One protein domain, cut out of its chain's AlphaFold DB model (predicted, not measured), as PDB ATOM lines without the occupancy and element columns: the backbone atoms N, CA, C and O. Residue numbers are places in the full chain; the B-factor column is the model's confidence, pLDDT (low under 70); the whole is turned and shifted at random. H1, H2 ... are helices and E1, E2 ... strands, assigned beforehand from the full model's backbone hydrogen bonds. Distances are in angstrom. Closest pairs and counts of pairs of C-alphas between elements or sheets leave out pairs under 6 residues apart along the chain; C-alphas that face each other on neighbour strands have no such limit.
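This is residues 24 to 98 and 107 to 145 of the 151 residues of an uncharacterized protein of Sphingomonas pseudosanguinis (UniProt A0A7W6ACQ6). What is the main shape? A twisted five-stranded sheet curls round two helices, H1 and H3, which cover one of its faces, and H2 folds back from the end of H1 near H3. What builds it? The 114 printed residues hold three named helices and five named strands, in the order H1 H2 E1 H3 E2 E3 E4 E5; the class is mixed, helices and strands, and the sheet is mixed too, in the order E1 E5 E4 E3 E2. How large is it? It is compact, with a radius of gyration of the C-alphas of 13.1 A, and spans 38 by 34 by 25 A.

How is the sheet joined? E3 (109 to 117), E4 (122 to 131) and E5 (134 to 144) form a meander, each strand the antiparallel neighbour of the one before, in two hairpins: N 113 and O 126 are 2.9 A apart, N 127 and O 139 2.7 A, both within hydrogen-bond range. Edge strand E2 (90 to 92) is antiparallel to E3, with N 92 and O 114 at 2.8 A; edge strand E1 (56 to 62) is parallel to E5, with N 57 and O 135 at 3.0 A. E5 bends by 58 degrees at residue 137. Where are the helices? H1 (24 to 41) and H3 (75 to 86) are on the same face of the sheet, in two layers, helices on one face of a sheet; the closest C-alphas of H1 and E3 are those of Ser 31 and Val 111, 5.9 A, and of H3 and E1 those of Lys 58 and Gly 75, 4.4 A. H2 (46 to 55) only grazes the sheet, with residues 52 to 55. In H1, H2 and H3 every O i to N i+4 pair is within hydrogen-bond range. How do the helices meet? With residues 37 to 41 alone, H1 touches H3, about perpendicular at 85 degrees, closest C-alphas Ala 41 and Arg 80, 4.5 A, and H2, in a helical hairpin at a steep tilt of 39 degrees, opposite ways, closest C-alphas Ala 40 and Ser 48, 4.8 A. H3 touches H2 with residues 75 to 76 alone, closest C-alphas Ala 76 and Leu 52, 5.4 A; they are only just about perpendicular, at 72 degrees.

How long are the strands? From first to last C-alpha E5 measures 29.8 A, E4 28.8 A, E3 26.0 A, E1 10.1 A and E2 7.1 A; E5 ends at C-alpha 144, (116.553, 115.753, 96.433). And the helices? H1 measures 25.7 A from C-alpha 24 at (126.365, 96.752, 116.531), H3 16.5 A and H2 14.1 A.

Where is the printed part cut? Residues 99 to 106 are not printed, and C-alphas 98 and 107 are 20.5 A apart across the cut. Which link is long? Of the links printed whole, E1 to H3 is long, residues 63 to 74, and the others are tight. How confident is the model? The mean pLDDT of the printed part is 94.2, and no printed residue is under 70.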
ATOM      1  N   ARG A  24     126.678  97.121 117.920       93.44
ATOM      2  CA  ARG A  24     126.365  96.752 116.531       93.44
ATOM      3  C   ARG A  24     124.987  96.096 116.419       93.44
ATOM      4  O   ARG A  24     124.177  96.493 115.582       93.44
ATOM      5  N   ALA A  25     124.720  95.102 117.262       93.44
ATOM      6  CA  ALA A  25     123.460  94.365 117.252       93.44
ATOM      7  C   ALA A  25     122.282  95.234 117.721       93.44
ATOM      8  O   ALA A  25     121.189  95.131 117.165       93.44
ATOM      9  N   VAL A  26     122.505  96.123 118.697       94.06
ATOM     10  CA  VAL A  26     121.520  97.124 119.140       94.06
ATOM     11  C   VAL A  26     121.162  98.057 117.983       94.06
ATOM     12  O   VAL A  26     119.980  98.210 117.667       94.06
ATOM     13  N   HIS A  27     122.165  98.623 117.307       95.25
ATOM     14  CA  HIS A  27     121.963  99.518 116.171       95.25
ATOM     15  C   HIS A  27     121.194  98.828 115.038       95.25
ATOM     16  O   HIS A  27     120.240  99.396 114.503       95.25
ATOM     17  N   GLU A  28     121.562  97.595 114.676       95.69
ATOM     18  CA  GLU A  28     120.856  96.843 113.635       95.69
ATOM     19  C   GLU A  28     119.401  96.553 114.026       95.69
ATOM     20  O   GLU A  28     118.487  96.814 113.239       95.69
ATOM     21  N   ALA A  29     119.166  96.052 115.242       95.81
ATOM     22  CA  ALA A  29     117.829  95.709 115.713       95.81
ATOM     23  C   ALA A  29     116.900  96.932 115.737       95.81
ATOM     24  O   ALA A  29     115.772  96.868 115.239       95.81
ATOM     25  N   LEU A  30     117.382  98.064 116.255       96.69
ATOM     26  CA  LEU A  30     116.613  99.305 116.305       96.69
ATOM     27  C   LEU A  30     116.441  99.940 114.919       96.69
ATOM     28  O   LEU A  30     115.364 100.459 114.626       96.69
ATOM     29  N   SER A  31     117.430  99.831 114.027       97.94
ATOM     30  CA  SER A  31     117.287 100.277 112.632       97.94
ATOM     31  C   SER A  31     116.201  99.486 111.901       97.94
ATOM     32  O   SER A  31     115.325 100.064 111.254       97.94
ATOM     33  N   ARG A  32     116.188  98.156 112.059       97.88
ATOM     34  CA  ARG A  32     115.133  97.294 111.503       97.88
ATOM     35  C   ARG A  32     113.771  97.583 112.133       97.88
ATOM     36  O   ARG A  32     112.771  97.590 111.415       97.88
ATOM     37  N   ARG A  33     113.717  97.875 113.437       97.88
ATOM     38  CA  ARG A  33     112.482  98.305 114.115       97.88
ATOM     39  C   ARG A  33     111.954  99.618 113.543       97.88
ATOM     40  O   ARG A  33     110.769  99.689 113.234       97.88
ATOM     41  N   ALA A  34     112.809 100.620 113.329       98.44
ATOM     42  CA  ALA A  34     112.418 101.885 112.705       98.44
ATOM     43  C   ALA A  34     111.811 101.672 111.306       98.44
ATOM     44  O   ALA A  34     110.746 102.214 111.001       98.44
ATOM     45  N   VAL A  35     112.435 100.821 110.483       98.62
ATOM     46  CA  VAL A  35     111.902 100.434 109.166       98.62
ATOM     47  C   VAL A  35     110.546  99.736 109.298       98.62
ATOM     48  O   VAL A  35     109.605 100.103 108.599       98.62
ATOM     49  N   GLY A  36     110.416  98.773 110.215       98.44
ATOM     50  CA  GLY A  36     109.160  98.061 110.466       98.44
ATOM     51  C   GLY A  36     108.022  98.989 110.897       98.44
ATOM     52  O   GLY A  36     106.904  98.864 110.397       98.44
ATOM     53  N   ILE A  37     108.313  99.972 111.753       98.50
ATOM     54  CA  ILE A  37     107.350 100.997 112.169       98.50
ATOM     55  C   ILE A  37     106.899 101.836 110.966       98.50
ATOM     56  O   ILE A  37     105.700 102.048 110.786       98.50
ATOM     57  N   MET A  38     107.822 102.297 110.115       98.50
ATOM     58  CA  MET A  38     107.463 103.093 108.931       98.50
ATOM     59  C   MET A  38     106.702 102.275 107.880       98.50
ATOM     60  O   MET A  38     105.757 102.787 107.281       98.50
ATOM     61  N   ALA A  39     107.039 100.995 107.701       98.31
ATOM     62  CA  ALA A  39     106.300 100.085 106.828       98.31
ATOM     63  C   ALA A  39     104.863  99.853 107.331       98.31
ATOM     64  O   ALA A  39     103.907  99.937 106.556       98.31
ATOM     65  N   ALA A  40     104.683  99.638 108.640       98.38
ATOM     66  CA  ALA A  40     103.356  99.574 109.247       98.38
ATOM     67  C   ALA A  40     102.604 100.900 109.057       98.38
ATOM     68  O   ALA A  40     101.452 100.896 108.628       98.38
ATOM     69  N   ALA A  41     103.255 102.043 109.283       98.12
ATOM     70  CA  ALA A  41     102.653 103.366 109.133       98.12
ATOM     71  C   ALA A  41     102.200 103.685 107.695       98.12
ATOM     72  O   ALA A  41     101.216 104.408 107.518       98.12
ATOM     73  N   ALA A  42     102.877 103.130 106.687       97.62
ATOM     74  CA  ALA A  42     102.529 103.278 105.275       97.62
ATOM     75  C   ALA A  42     101.298 102.456 104.843       97.62
ATOM     76  O   ALA A  42     100.750 102.693 103.768       97.62
ATOM     77  N   THR A  43     100.841 101.507 105.665       96.19
ATOM     78  CA  THR A  43      99.696 100.629 105.371       96.19
ATOM     79  C   THR A  43      98.554 100.861 106.352       96.19
ATOM     80  O   THR A  43      98.763 101.355 107.455       96.19
ATOM     81  N   SER A  44      97.322 100.528 105.976       92.88
ATOM     82  CA  SER A  44      96.147 100.660 106.850       92.88
ATOM     83  C   SER A  44      95.664  99.297 107.346       92.88
ATOM     84  O   SER A  44      95.866  98.288 106.675       92.88
ATOM     85  N   GLY A  45      94.987  99.275 108.497       94.81
ATOM     86  CA  GLY A  45      94.334  98.083 109.041       94.81
ATOM     87  C   GLY A  45      94.789  97.735 110.456       94.81
ATOM     88  O   GLY A  45      95.841  98.175 110.918       94.81
ATOM     89  N   SER A  46      94.006  96.884 111.121       94.94
ATOM     90  CA  SER A  46      94.172  96.554 112.543       94.94
ATOM     91  C   SER A  46      95.543  95.972 112.886       94.94
ATOM     92  O   SER A  46      96.099  96.291 113.931       94.94
ATOM     93  N   ALA A  47      96.128  95.156 112.005       95.44
ATOM     94  CA  ALA A  47      97.471  94.616 112.212       95.44
ATOM     95  C   ALA A  47      98.539  95.725 112.250       95.44
ATOM     96  O   ALA A  47      99.395  95.722 113.130       95.44
ATOM     97  N   SER A  48      98.455  96.697 111.333       96.56
ATOM     98  CA  SER A  48      99.323  97.881 111.325       96.56
ATOM     99  C   SER A  48      99.091  98.732 112.576       96.56
ATOM    100  O   SER A  48     100.051  99.082 113.259       96.56
ATOM    101  N   ASP A  49      97.832  98.990 112.940       96.56
ATOM    102  CA  ASP A  49      97.493  99.770 114.136       96.56
ATOM    103  C   ASP A  49      98.040  99.134 115.420       96.56
ATOM    104  O   ASP A  49      98.602  99.834 116.261       96.56
ATOM    105  N   ASN A  50      97.952  97.809 115.550       96.81
ATOM    106  CA  ASN A  50      98.501  97.080 116.693       96.81
ATOM    107  C   ASN A  50     100.021  97.246 116.797       96.81
ATOM    108  O   ASN A  50     100.528  97.490 117.890       96.81
ATOM    109  N   VAL A  51     100.746  97.162 115.675       96.69
ATOM    110  CA  VAL A  51     102.201  97.386 115.650       96.69
ATOM    111  C   VAL A  51     102.536  98.815 116.073       96.69
ATOM    112  O   VAL A  51     103.399  99.014 116.926       96.69
ATOM    113  N   LEU A  52     101.852  99.814 115.510       97.75
ATOM    114  CA  LEU A  52     102.127 101.220 115.816       97.75
ATOM    115  C   LEU A  52     101.834 101.550 117.283       97.75
ATOM    116  O   LEU A  52     102.648 102.201 117.927       97.75
ATOM    117  N   ASN A  53     100.710 101.071 117.820       95.81
ATOM    118  CA  ASN A  53     100.326 101.309 119.213       95.81
ATOM    119  C   ASN A  53     101.218 100.561 120.210       95.81
ATOM    120  O   ASN A  53     101.379 101.019 121.337       95.81
ATOM    121  N   ALA A  54     101.783  99.416 119.816       95.69
ATOM    122  CA  ALA A  54     102.703  98.662 120.658       95.69
ATOM    123  C   ALA A  54     104.118  99.252 120.671       95.69
ATOM    124  O   ALA A  54     104.817  99.095 121.662       95.69
ATOM    125  N   LEU A  55     104.562  99.889 119.582       96.88
ATOM    126  CA  LEU A  55     105.967 100.280 119.413       96.88
ATOM    127  C   LEU A  55     106.232 101.782 119.488       96.88
ATOM    128  O   LEU A  55     107.397 102.167 119.569       96.88
ATOM    129  N   ILE A  56     105.210 102.634 119.422       97.56
ATOM    130  CA  ILE A  56     105.372 104.091 119.443       97.56
ATOM    131  C   ILE A  56     104.761 104.647 120.722       97.56
ATOM    132  O   ILE A  56     103.584 104.419 121.001       97.56
ATOM    133  N   ASP A  57     105.540 105.436 121.457       96.88
ATOM    134  CA  ASP A  57     104.999 106.210 122.567       96.88
ATOM    135  C   ASP A  57     103.932 107.197 122.060       96.88
ATOM    136  O   ASP A  57     104.090 107.863 121.032       96.88
ATOM    137  N   LYS A  58     102.808 107.307 122.773       95.56
ATOM    138  CA  LYS A  58     101.670 108.137 122.341       95.56
ATOM    139  C   LYS A  58     102.032 109.619 122.169       95.56
ATOM    140  O   LYS A  58     101.401 110.308 121.363       95.56
ATOM    141  N   ASP A  59     103.023 110.100 122.917       94.69
ATOM    142  CA  ASP A  59     103.492 111.482 122.911       94.69
ATOM    143  C   ASP A  59     104.739 111.671 122.038       94.69
ATOM    144  O   ASP A  59     105.192 112.809 121.877       94.69
ATOM    145  N   ALA A  60     105.255 110.597 121.423       95.94
ATOM    146  CA  ALA A  60     106.384 110.667 120.510       95.94
ATOM    147  C   ALA A  60     106.117 111.696 119.414       95.94
ATOM    148  O   ALA A  60     105.102 111.624 118.718       95.94
ATOM    149  N   VAL A  61     107.033 112.646 119.245       95.94
ATOM    150  CA  VAL A  61     106.949 113.652 118.184       95.94
ATOM    151  C   VAL A  61     107.730 113.150 116.980       95.94
ATOM    152  O   VAL A  61     108.911 112.820 117.082       95.94
ATOM    153  N   LEU A  62     107.057 113.088 115.836       95.12
ATOM    154  CA  LEU A  62     107.636 112.677 114.567       95.12
ATOM    155  C   LEU A  62     107.561 113.841 113.590       95.12
ATOM    156  O   LEU A  62     106.478 114.362 113.314       95.12
ATOM    157  N   THR A  63     108.708 114.253 113.066       91.81
ATOM    158  CA  THR A  63     108.816 115.385 112.152       91.81
ATOM    159  C   THR A  63     109.831 115.103 111.055       91.81
ATOM    160  O   THR A  63     110.848 114.445 111.257       91.81
ATOM    161  N   VAL A  64     109.557 115.640 109.873       84.69
ATOM    162  CA  VAL A  64     110.553 115.782 108.813       84.69
ATOM    163  C   VAL A  64     110.524 117.221 108.335       84.69
ATOM    164  O   VAL A  64     109.458 117.811 108.138       84.69
ATOM    165  N   ILE A  65     111.700 117.800 108.175       84.44
ATOM    166  CA  ILE A  65     111.885 119.171 107.729       84.44
ATOM    167  C   ILE A  65     112.086 119.148 106.209       84.44
ATOM    168  O   ILE A  65     112.922 118.405 105.692       84.44
ATOM    169  N   VAL A  66     111.291 119.937 105.483       78.06
ATOM    170  CA  VAL A  66     111.454 120.170 104.037       78.06
ATOM    171  C   VAL A  66     111.626 121.672 103.843       78.06
ATOM    172  O   VAL A  66     110.688 122.424 104.106       78.06
ATOM    173  N   GLY A  67     112.809 122.108 103.402       74.44
ATOM    174  CA  GLY A  67     113.169 123.531 103.445       74.44
ATOM    175  C   GLY A  67     113.182 124.032 104.892       74.44
ATOM    176  O   GLY A  67     113.769 123.374 105.742       74.44
ATOM    177  N   ASP A  68     112.465 125.122 105.177       70.12
ATOM    178  CA  ASP A  68     112.355 125.702 106.529       70.12
ATOM    179  C   ASP A  68     111.093 125.257 107.299       70.12
ATOM    180  O   ASP A  68     110.806 125.763 108.384       70.12
ATOM    181  N   VAL A  69     110.301 124.320 106.754       72.25
ATOM    182  CA  VAL A  69     109.005 123.930 107.336       72.25
ATOM    183  C   VAL A  69     109.035 122.500 107.876       72.25
ATOM    184  O   VAL A  69     109.068 121.511 107.129       72.25
ATOM    185  N   GLY A  70     108.952 122.397 109.204       72.62
ATOM    186  CA  GLY A  70     108.643 121.164 109.926       72.62
ATOM    187  C   GLY A  70     107.133 120.974 110.079       72.62
ATOM    188  O   GLY A  70     106.409 121.917 110.387       72.62
ATOM    189  N   LEU A  71     106.655 119.747 109.880       75.38
ATOM    190  CA  LEU A  71     105.266 119.369 110.162       75.38
ATOM    191  C   LEU A  71     105.280 118.269 111.227       75.38
ATOM    192  O   LEU A  71     105.390 117.093 110.869       75.38
ATOM    193  N   PRO A  72     105.235 118.633 112.519       86.75
ATOM    194  CA  PRO A  72     105.251 117.653 113.589       86.75
ATOM    195  C   PRO A  72     103.905 116.926 113.674       86.75
ATOM    196  O   PRO A  72     102.840 117.542 113.638       86.75
ATOM    197  N   GLY A  73     103.957 115.610 113.839       91.69
ATOM    198  CA  GLY A  73     102.829 114.778 114.246       91.69
ATOM    199  C   GLY A  73     103.162 114.000 115.518       91.69
ATOM    200  O   GLY A  73     104.323 113.938 115.920       91.69
ATOM    201  N   LYS A  74     102.147 113.404 116.157       96.25
ATOM    202  CA  LYS A  74     102.316 112.643 117.406       96.25
ATOM    203  C   LYS A  74     101.922 111.175 117.277       96.25
ATOM    204  O   LYS A  74     100.931 110.866 116.607       96.25
ATOM    205  N   GLY A  75     102.680 110.299 117.933       96.50
ATOM    206  CA  GLY A  75     102.405 108.868 118.039       96.50
ATOM    207  C   GLY A  75     102.168 108.194 116.682       96.50
ATOM    208  O   GLY A  75     102.754 108.568 115.660       96.50
ATOM    209  N   ALA A  76     101.247 107.227 116.649       97.00
ATOM    210  CA  ALA A  76     100.888 106.494 115.434       97.00
ATOM    211  C   ALA A  76     100.407 107.410 114.291       97.00
ATOM    212  O   ALA A  76     100.821 107.240 113.145       97.00
ATOM    213  N   ALA A  77      99.582 108.422 114.579       95.56
ATOM    214  CA  ALA A  77      99.100 109.364 113.563       95.56
ATOM    215  C   ALA A  77     100.243 110.203 112.955       95.56
ATOM    216  O   ALA A  77     100.265 110.463 111.745       95.56
ATOM    217  N   GLY A  78     101.222 110.585 113.780       95.88
ATOM    218  CA  GLY A  78     102.449 111.245 113.344       95.88
ATOM    219  C   GLY A  78     103.296 110.354 112.444       95.88
ATOM    220  O   GLY A  78     103.700 110.793 111.371       95.88
ATOM    221  N   ALA A  79     103.473 109.082 112.810       97.31
ATOM    222  CA  ALA A  79     104.163 108.102 111.972       97.31
ATOM    223  C   ALA A  79     103.487 107.905 110.614       97.31
ATOM    224  O   ALA A  79     104.168 107.904 109.591       97.31
ATOM    225  N   ARG A  80     102.152 107.817 110.573       97.12
ATOM    226  CA  ARG A  80     101.386 107.728 109.316       97.12
ATOM    227  C   ARG A  80     101.604 108.949 108.428       97.12
ATOM    228  O   ARG A  80     101.841 108.819 107.227       97.12
ATOM    229  N   SER A  81     101.557 110.137 109.027       94.56
ATOM    230  CA  SER A  81     101.790 111.399 108.318       94.56
ATOM    231  C   SER A  81     103.217 111.481 107.772       94.56
ATOM    232  O   SER A  81     103.414 111.862 106.616       94.56
ATOM    233  N   LEU A  82     104.203 111.064 108.572       95.44
ATOM    234  CA  LEU A  82     105.606 110.998 108.178       95.44
ATOM    235  C   LEU A  82     105.815 110.006 107.024       95.44
ATOM    236  O   LEU A  82     106.343 110.400 105.987       95.44
ATOM    237  N   ALA A  83     105.339 108.765 107.151       96.62
ATOM    238  CA  ALA A  83     105.453 107.736 106.115       96.62
ATOM    239  C   ALA A  83     104.831 108.189 104.785       96.62
ATOM    240  O   ALA A  83     105.481 108.115 103.740       96.62
ATOM    241  N   LYS A  84     103.619 108.762 104.829       94.56
ATOM    242  CA  LYS A  84     102.948 109.327 103.648       94.56
ATOM    243  C   LYS A  84     103.768 110.436 102.988       94.56
ATOM    244  O   LYS A  84     103.817 110.516 101.766       94.56
ATOM    245  N   ARG A  85     104.396 111.310 103.779       92.50
ATOM    246  CA  ARG A  85     105.202 112.425 103.259       92.50
ATOM    247  C   ARG A  85     106.515 111.960 102.640       92.50
ATOM    248  O   ARG A  85     106.951 112.539 101.646       92.50
ATOM    249  N   MET A  86     107.145 110.949 103.235       94.81
ATOM    250  CA  MET A  86     108.355 110.353 102.678       94.81
ATOM    251  C   MET A  86     108.054 109.633 101.363       94.81
ATOM    252  O   MET A  86     108.865 109.750 100.452       94.81
ATOM    253  N   ASN A  87     106.901 108.953 101.266       95.50
ATOM    254  CA  ASN A  87     106.490 108.141 100.111       95.50
ATOM    255  C   ASN A  87     107.615 107.217  99.613       95.50
ATOM    256  O   ASN A  87     107.865 107.103  98.417       95.50
ATOM    257  N   ALA A  88     108.362 106.639 100.552       97.31
ATOM    258  CA  ALA A  88     109.565 105.892 100.236       97.31
ATOM    259  C   ALA A  88     109.239 104.485  99.726       97.31
ATOM    260  O   ALA A  88     108.359 103.811 100.263       97.31
ATOM    261  N   ASP A  89     109.987 104.051  98.717       97.69
ATOM    262  CA  ASP A  89     109.956 102.703  98.148       97.69
ATOM    263  C   ASP A  89     111.203 101.883  98.522       97.69
ATOM    264  O   ASP A  89     111.188 100.656  98.441       97.69
ATOM    265  N   GLU A  90     112.254 102.545  99.005       97.94
ATOM    266  CA  GLU A  90     113.490 101.928  99.474       97.94
ATOM    267  C   GLU A  90     113.918 102.511 100.827       97.94
ATOM    268  O   GLU A  90     113.563 103.632 101.203       97.94
ATOM    269  N   TYR A  91     114.725 101.753 101.568       98.25
ATOM    270  CA  TYR A  91     115.381 102.227 102.781       98.25
ATOM    271  C   TYR A  91     116.846 101.791 102.812       98.25
ATOM    272  O   TYR A  91     117.235 100.802 102.190       98.25
ATOM    273  N   ARG A  92     117.656 102.513 103.582       97.38
ATOM    274  CA  ARG A  92     119.040 102.156 103.894       97.38
ATOM    275  C   ARG A  92     119.395 102.649 105.289       97.38
ATOM    276  O   ARG A  92     119.103 103.784 105.641       97.38
ATOM    277  N   PHE A  93     120.110 101.839 106.049       96.62
ATOM    278  CA  PHE A  93     120.850 102.278 107.229       96.62
ATOM    279  C   PHE A  93     122.283 101.759 107.120       96.62
ATOM    280  O   PHE A  93     122.539 100.792 106.401       96.62
ATOM    281  N   LEU A  94     123.225 102.434 107.770       93.38
ATOM    282  CA  LEU A  94     124.633 102.044 107.735       93.38
ATOM    283  C   LEU A  94     124.932 101.065 108.870       93.38
ATOM    284  O   LEU A  94     124.439 101.236 109.983       93.38
ATOM    285  N   GLY A  95     125.733 100.039 108.586       89.69
ATOM    286  CA  GLY A  95     126.214  99.111 109.603       89.69
ATOM    287  C   GLY A  95     127.173  99.791 110.581       89.69
ATOM    288  O   GLY A  95     127.898 100.720 110.228       89.69
ATOM    289  N   TRP A  96     127.186  99.315 111.823       89.94
ATOM    290  CA  TRP A  96     128.166  99.696 112.845       89.94
ATOM    291  C   TRP A  96     129.304  98.674 112.876       89.94
ATOM    292  O   TRP A  96     129.574  98.016 113.882       89.94
ATOM    293  N   ASP A  97     129.965  98.505 111.734       81.38
ATOM    294  CA  ASP A  97     130.908  97.403 111.504       81.38
ATOM    295  C   ASP A  97     132.107  97.429 112.468       81.38
ATOM    296  O   ASP A  97     132.630  96.376 112.820       81.38
ATOM    297  N   TYR A  98     132.473  98.601 112.995       75.25
ATOM    298  CA  TYR A  98     133.606  98.789 113.915       75.25
ATOM    299  C   TYR A  98     133.207  99.305 115.311       75.25
ATOM    300  O   TYR A  98     134.078  99.564 116.137       75.25
ATOM    301  N   ARG A 107     118.180 101.108 126.941       91.94
ATOM    302  CA  ARG A 107     118.519 102.505 127.231       91.94
ATOM    303  C   ARG A 107     118.038 103.416 126.108       91.94
ATOM    304  O   ARG A 107     117.502 102.969 125.095       91.94
ATOM    305  N   ARG A 108     118.225 104.720 126.301       95.19
ATOM    306  CA  ARG A 108     117.997 105.696 125.244       95.19
ATOM    307  C   ARG A 108     119.008 105.478 124.121       95.19
ATOM    308  O   ARG A 108     120.205 105.611 124.349       95.19
ATOM    309  N   GLN A 109     118.510 105.173 122.933       95.50
ATOM    310  CA  GLN A 109     119.300 104.862 121.746       95.50
ATOM    311  C   GLN A 109     118.874 105.734 120.573       95.50
ATOM    312  O   GLN A 109     117.712 106.135 120.475       95.50
ATOM    313  N   GLN A 110     119.803 106.008 119.661       96.00
ATOM    314  CA  GLN A 110     119.510 106.704 118.412       96.00
ATOM    315  C   GLN A 110     120.020 105.909 117.220       96.00
ATOM    316  O   GLN A 110     121.141 105.409 117.230       96.00
ATOM    317  N   VAL A 111     119.191 105.818 116.184       96.94
ATOM    318  CA  VAL A 111     119.556 105.203 114.905       96.94
ATOM    319  C   VAL A 111     119.111 106.089 113.757       96.94
ATOM    320  O   VAL A 111     118.060 106.731 113.821       96.94
ATOM    321  N   THR A 112     119.899 106.107 112.688       97.94
ATOM    322  CA  THR A 112     119.604 106.889 111.488       97.94
ATOM    323  C   THR A 112     119.234 105.958 110.345       97.94
ATOM    324  O   THR A 112     119.992 105.052 109.998       97.94
ATOM    325  N   VAL A 113     118.086 106.216 109.723       98.50
ATOM    326  CA  VAL A 113     117.632 105.493 108.533       98.50
ATOM    327  C   VAL A 113     117.327 106.490 107.423       98.50
ATOM    328  O   VAL A 113     116.630 107.485 107.623       98.50
ATOM    329  N   ASP A 114     117.851 106.201 106.238       98.31
ATOM    330  CA  ASP A 114     117.501 106.872 104.997       98.31
ATOM    331  C   ASP A 114     116.293 106.164 104.374       98.31
ATOM    332  O   ASP A 114     116.343 104.965 104.105       98.31
ATOM    333  N   PHE A 115     115.228 106.912 104.098       98.12
ATOM    334  CA  PHE A 115     114.067 106.467 103.327       98.12
ATOM    335  C   PHE A 115     114.077 107.161 101.967       98.12
ATOM    336  O   PHE A 115     114.143 108.388 101.889       98.12
ATOM    337  N   ILE A 116     114.040 106.383 100.894       98.19
ATOM    338  CA  ILE A 116     114.276 106.844  99.529       98.19
ATOM    339  C   ILE A 116     112.984 106.676  98.736       98.19
ATOM    340  O   ILE A 116     112.404 105.597  98.703       98.19
ATOM    341  N   ALA A 117     112.545 107.757  98.101       97.31
ATOM    342  CA  ALA A 117     111.466 107.768  97.126       97.31
ATOM    343  C   ALA A 117     112.106 107.909  95.741       97.31
ATOM    344  O   ALA A 117     112.508 109.007  95.326       97.31
ATOM    345  N   ASN A 118     112.325 106.778  95.067       95.94
ATOM    346  CA  ASN A 118     113.151 106.738  93.862       95.94
ATOM    347  C   ASN A 118     112.519 107.475  92.683       95.94
ATOM    348  O   ASN A 118     113.233 108.134  91.922       95.94
ATOM    349  N   ARG A 119     111.192 107.394  92.543       95.00
ATOM    350  CA  ARG A 119     110.460 108.062  91.455       95.00
ATOM    351  C   ARG A 119     110.566 109.583  91.556       95.00
ATOM    352  O   ARG A 119     110.751 110.258  90.549       95.00
ATOM    353  N   GLU A 120     110.513 110.107  92.773       95.50
ATOM    354  CA  GLU A 120     110.579 111.531  93.095       95.50
ATOM    355  C   GLU A 120     112.017 112.036  93.252       95.50
ATOM    356  O   GLU A 120     112.231 113.245  93.361       95.50
ATOM    357  N   LYS A 121     113.003 111.128  93.275       96.31
ATOM    358  CA  LYS A 121     114.412 111.419  93.565       96.31
ATOM    359  C   LYS A 121     114.584 112.173  94.882       96.31
ATOM    360  O   LYS A 121     115.313 113.167  94.955       96.31
ATOM    361  N   ARG A 122     113.899 111.711  95.931       95.75
ATOM    362  CA  ARG A 122     113.962 112.297  97.278       95.75
ATOM    363  C   ARG A 122     114.492 111.289  98.281       95.75
ATOM    364  O   ARG A 122     114.168 110.109  98.216       95.75
ATOM    365  N   ILE A 123     115.276 111.781  99.226       96.56
ATOM    366  CA  ILE A 123     115.768 111.014 100.364       96.56
ATOM    367  C   ILE A 123     115.397 111.754 101.644       96.56
ATOM    368  O   ILE A 123     115.594 112.966 101.760       96.56
ATOM    369  N   SER A 124     114.826 111.014 102.582       96.94
ATOM    370  CA  SER A 124     114.462 111.464 103.917       96.94
ATOM    371  C   SER A 124     115.374 110.759 104.910       96.94
ATOM    372  O   SER A 124     115.232 109.558 105.125       96.94
ATOM    373  N   ARG A 125     116.326 111.490 105.489       97.25
ATOM    374  CA  ARG A 125     117.219 110.959 106.525       97.25
ATOM    375  C   ARG A 125     116.604 111.248 107.876       97.25
ATOM    376  O   ARG A 125     116.504 112.416 108.253       97.25
ATOM    377  N   ILE A 126     116.196 110.197 108.574       97.75
ATOM    378  CA  ILE A 126     115.463 110.297 109.830       97.75
ATOM    379  C   ILE A 126     116.286 109.671 110.956       97.75
ATOM    380  O   ILE A 126     116.698 108.513 110.873       97.75
ATOM    381  N   ASN A 127     116.488 110.443 112.016       98.12
ATOM    382  CA  ASN A 127     117.034 110.013 113.291       98.12
ATOM    383  C   ASN A 127     115.876 109.590 114.196       98.12
ATOM    384  O   ASN A 127     115.038 110.408 114.577       98.12
ATOM    385  N   PHE A 128     115.829 108.311 114.541       98.38
ATOM    386  CA  PHE A 128     114.851 107.748 115.463       98.38
ATOM    387  C   PHE A 128     115.473 107.652 116.844       98.38
ATOM    388  O   PHE A 128     116.577 107.128 116.989       98.38
ATOM    389  N   THR A 129     114.752 108.121 117.857       98.19
ATOM    390  CA  THR A 129     115.129 107.937 119.256       98.19
ATOM    391  C   THR A 129     114.265 106.855 119.878       98.19
ATOM    392  O   THR A 129     113.041 106.981 119.918       98.19
ATOM    393  N   PHE A 130     114.913 105.824 120.404       97.06
ATOM    394  CA  PHE A 130     114.276 104.741 121.137       97.06
ATOM    395  C   PHE A 130     114.596 104.827 122.625       97.06
ATOM    396  O   PHE A 130     115.676 105.272 123.002       97.06
ATOM    397  N   GLU A 131     113.675 104.376 123.464       95.44
ATOM    398  CA  GLU A 131     113.896 104.142 124.893       95.44
ATOM    399  C   GLU A 131     113.052 102.940 125.308       95.44
ATOM    400  O   GLU A 131     111.911 102.800 124.868       95.44
ATOM    401  N   ASN A 132     113.624 102.011 126.080       93.19
ATOM    402  CA  ASN A 132     112.995 100.722 126.388       93.19
ATOM    403  C   ASN A 132     112.476  99.979 125.137       93.19
ATOM    404  O   ASN A 132     111.439  99.321 125.184       93.19
ATOM    405  N   GLY A 133     113.158 100.120 123.993       90.75
ATOM    406  CA  GLY A 133     112.749  99.525 122.713       90.75
ATOM    407  C   GLY A 133     111.534 100.176 122.026       90.75
ATOM    408  O   GLY A 133     111.141  99.708 120.953       90.75
ATOM    409  N   HIS A 134     110.962 101.241 122.592       95.06
ATOM    410  CA  HIS A 134     109.832 101.988 122.034       95.06
ATOM    411  C   HIS A 134     110.313 103.269 121.363       95.06
ATOM    412  O   HIS A 134     111.300 103.873 121.782       95.06
ATOM    413  N   LEU A 135     109.628 103.683 120.301       97.31
ATOM    414  CA  LEU A 135     109.926 104.916 119.593       97.31
ATOM    415  C   LEU A 135     109.424 106.114 120.403       97.31
ATOM    416  O   LEU A 135     108.217 106.296 120.556       97.31
ATOM    417  N   MET A 136     110.356 106.954 120.846       97.31
ATOM    418  CA  MET A 136     110.085 108.170 121.622       97.31
ATOM    419  C   MET A 136     110.040 109.428 120.754       97.31
ATOM    420  O   MET A 136     109.566 110.477 121.183       97.31
ATOM    421  N   GLY A 137     110.558 109.354 119.530       97.25
ATOM    422  CA  GLY A 137     110.528 110.462 118.589       97.25
ATOM    423  C   GLY A 137     111.336 110.175 117.337       97.25
ATOM    424  O   GLY A 137     112.207 109.302 117.327       97.25
ATOM    425  N   ALA A 138     111.039 110.915 116.279       97.75
ATOM    426  CA  ALA A 138     111.765 110.838 115.024       97.75
ATOM    427  C   ALA A 138     111.899 112.237 114.428       97.75
ATOM    428  O   ALA A 138     110.910 112.957 114.296       97.75
ATOM    429  N   GLU A 139     113.107 112.614 114.048       96.19
ATOM    430  CA  GLU A 139     113.367 113.897 113.410       96.19
ATOM    431  C   GLU A 139     114.300 113.720 112.229       96.19
ATOM    432  O   GLU A 139     115.149 112.832 112.209       96.19
ATOM    433  N   GLY A 140     114.153 114.560 111.219       94.44
ATOM    434  CA  GLY A 140     115.019 114.461 110.065       94.44
ATOM    435  C   GLY A 140     114.767 115.541 109.046       94.44
ATOM    436  O   GLY A 140     113.905 116.405 109.211       94.44
ATOM    437  N   TRP A 141     115.509 115.449 107.956       93.19
ATOM    438  CA  TRP A 141     115.350 116.315 106.800       93.19
ATOM    439  C   TRP A 141     114.991 115.496 105.573       93.19
ATOM    440  O   TRP A 141     115.183 114.278 105.525       93.19
ATOM    441  N   GLN A 142     114.510 116.182 104.548       93.06
ATOM    442  CA  GLN A 142     114.302 115.590 103.241       93.06
ATOM    443  C   GLN A 142     114.888 116.489 102.160       93.06
ATOM    444  O   GLN A 142     114.614 117.687 102.116       93.06
ATOM    445  N   HIS A 143     115.659 115.890 101.259       92.50
ATOM    446  CA  HIS A 143     116.293 116.586 100.145       92.50
ATOM    447  C   HIS A 143     116.175 115.781  98.849       92.50
ATOM    448  O   HIS A 143     115.827 114.598  98.859       92.50
ATOM    449  N   SER A 144     116.418 116.436  97.717       94.12
ATOM    450  CA  SER A 144     116.553 115.753  96.433       94.12
ATOM    451  C   SER A 144     117.925 115.082  96.319       94.12
ATOM    452  O   SER A 144     118.888 115.475  96.985       94.12
ATOM    453  N   PHE A 145     118.026 114.063  95.469       93.62
ATOM    454  CA  PHE A 145     119.299 113.436  95.125       93.62
ATOM    455  C   PHE A 145     119.401 113.158  93.621       93.62
ATOM    456  O   PHE A 145     118.405 113.091  92.902       93.62
TER     457      PHE A 145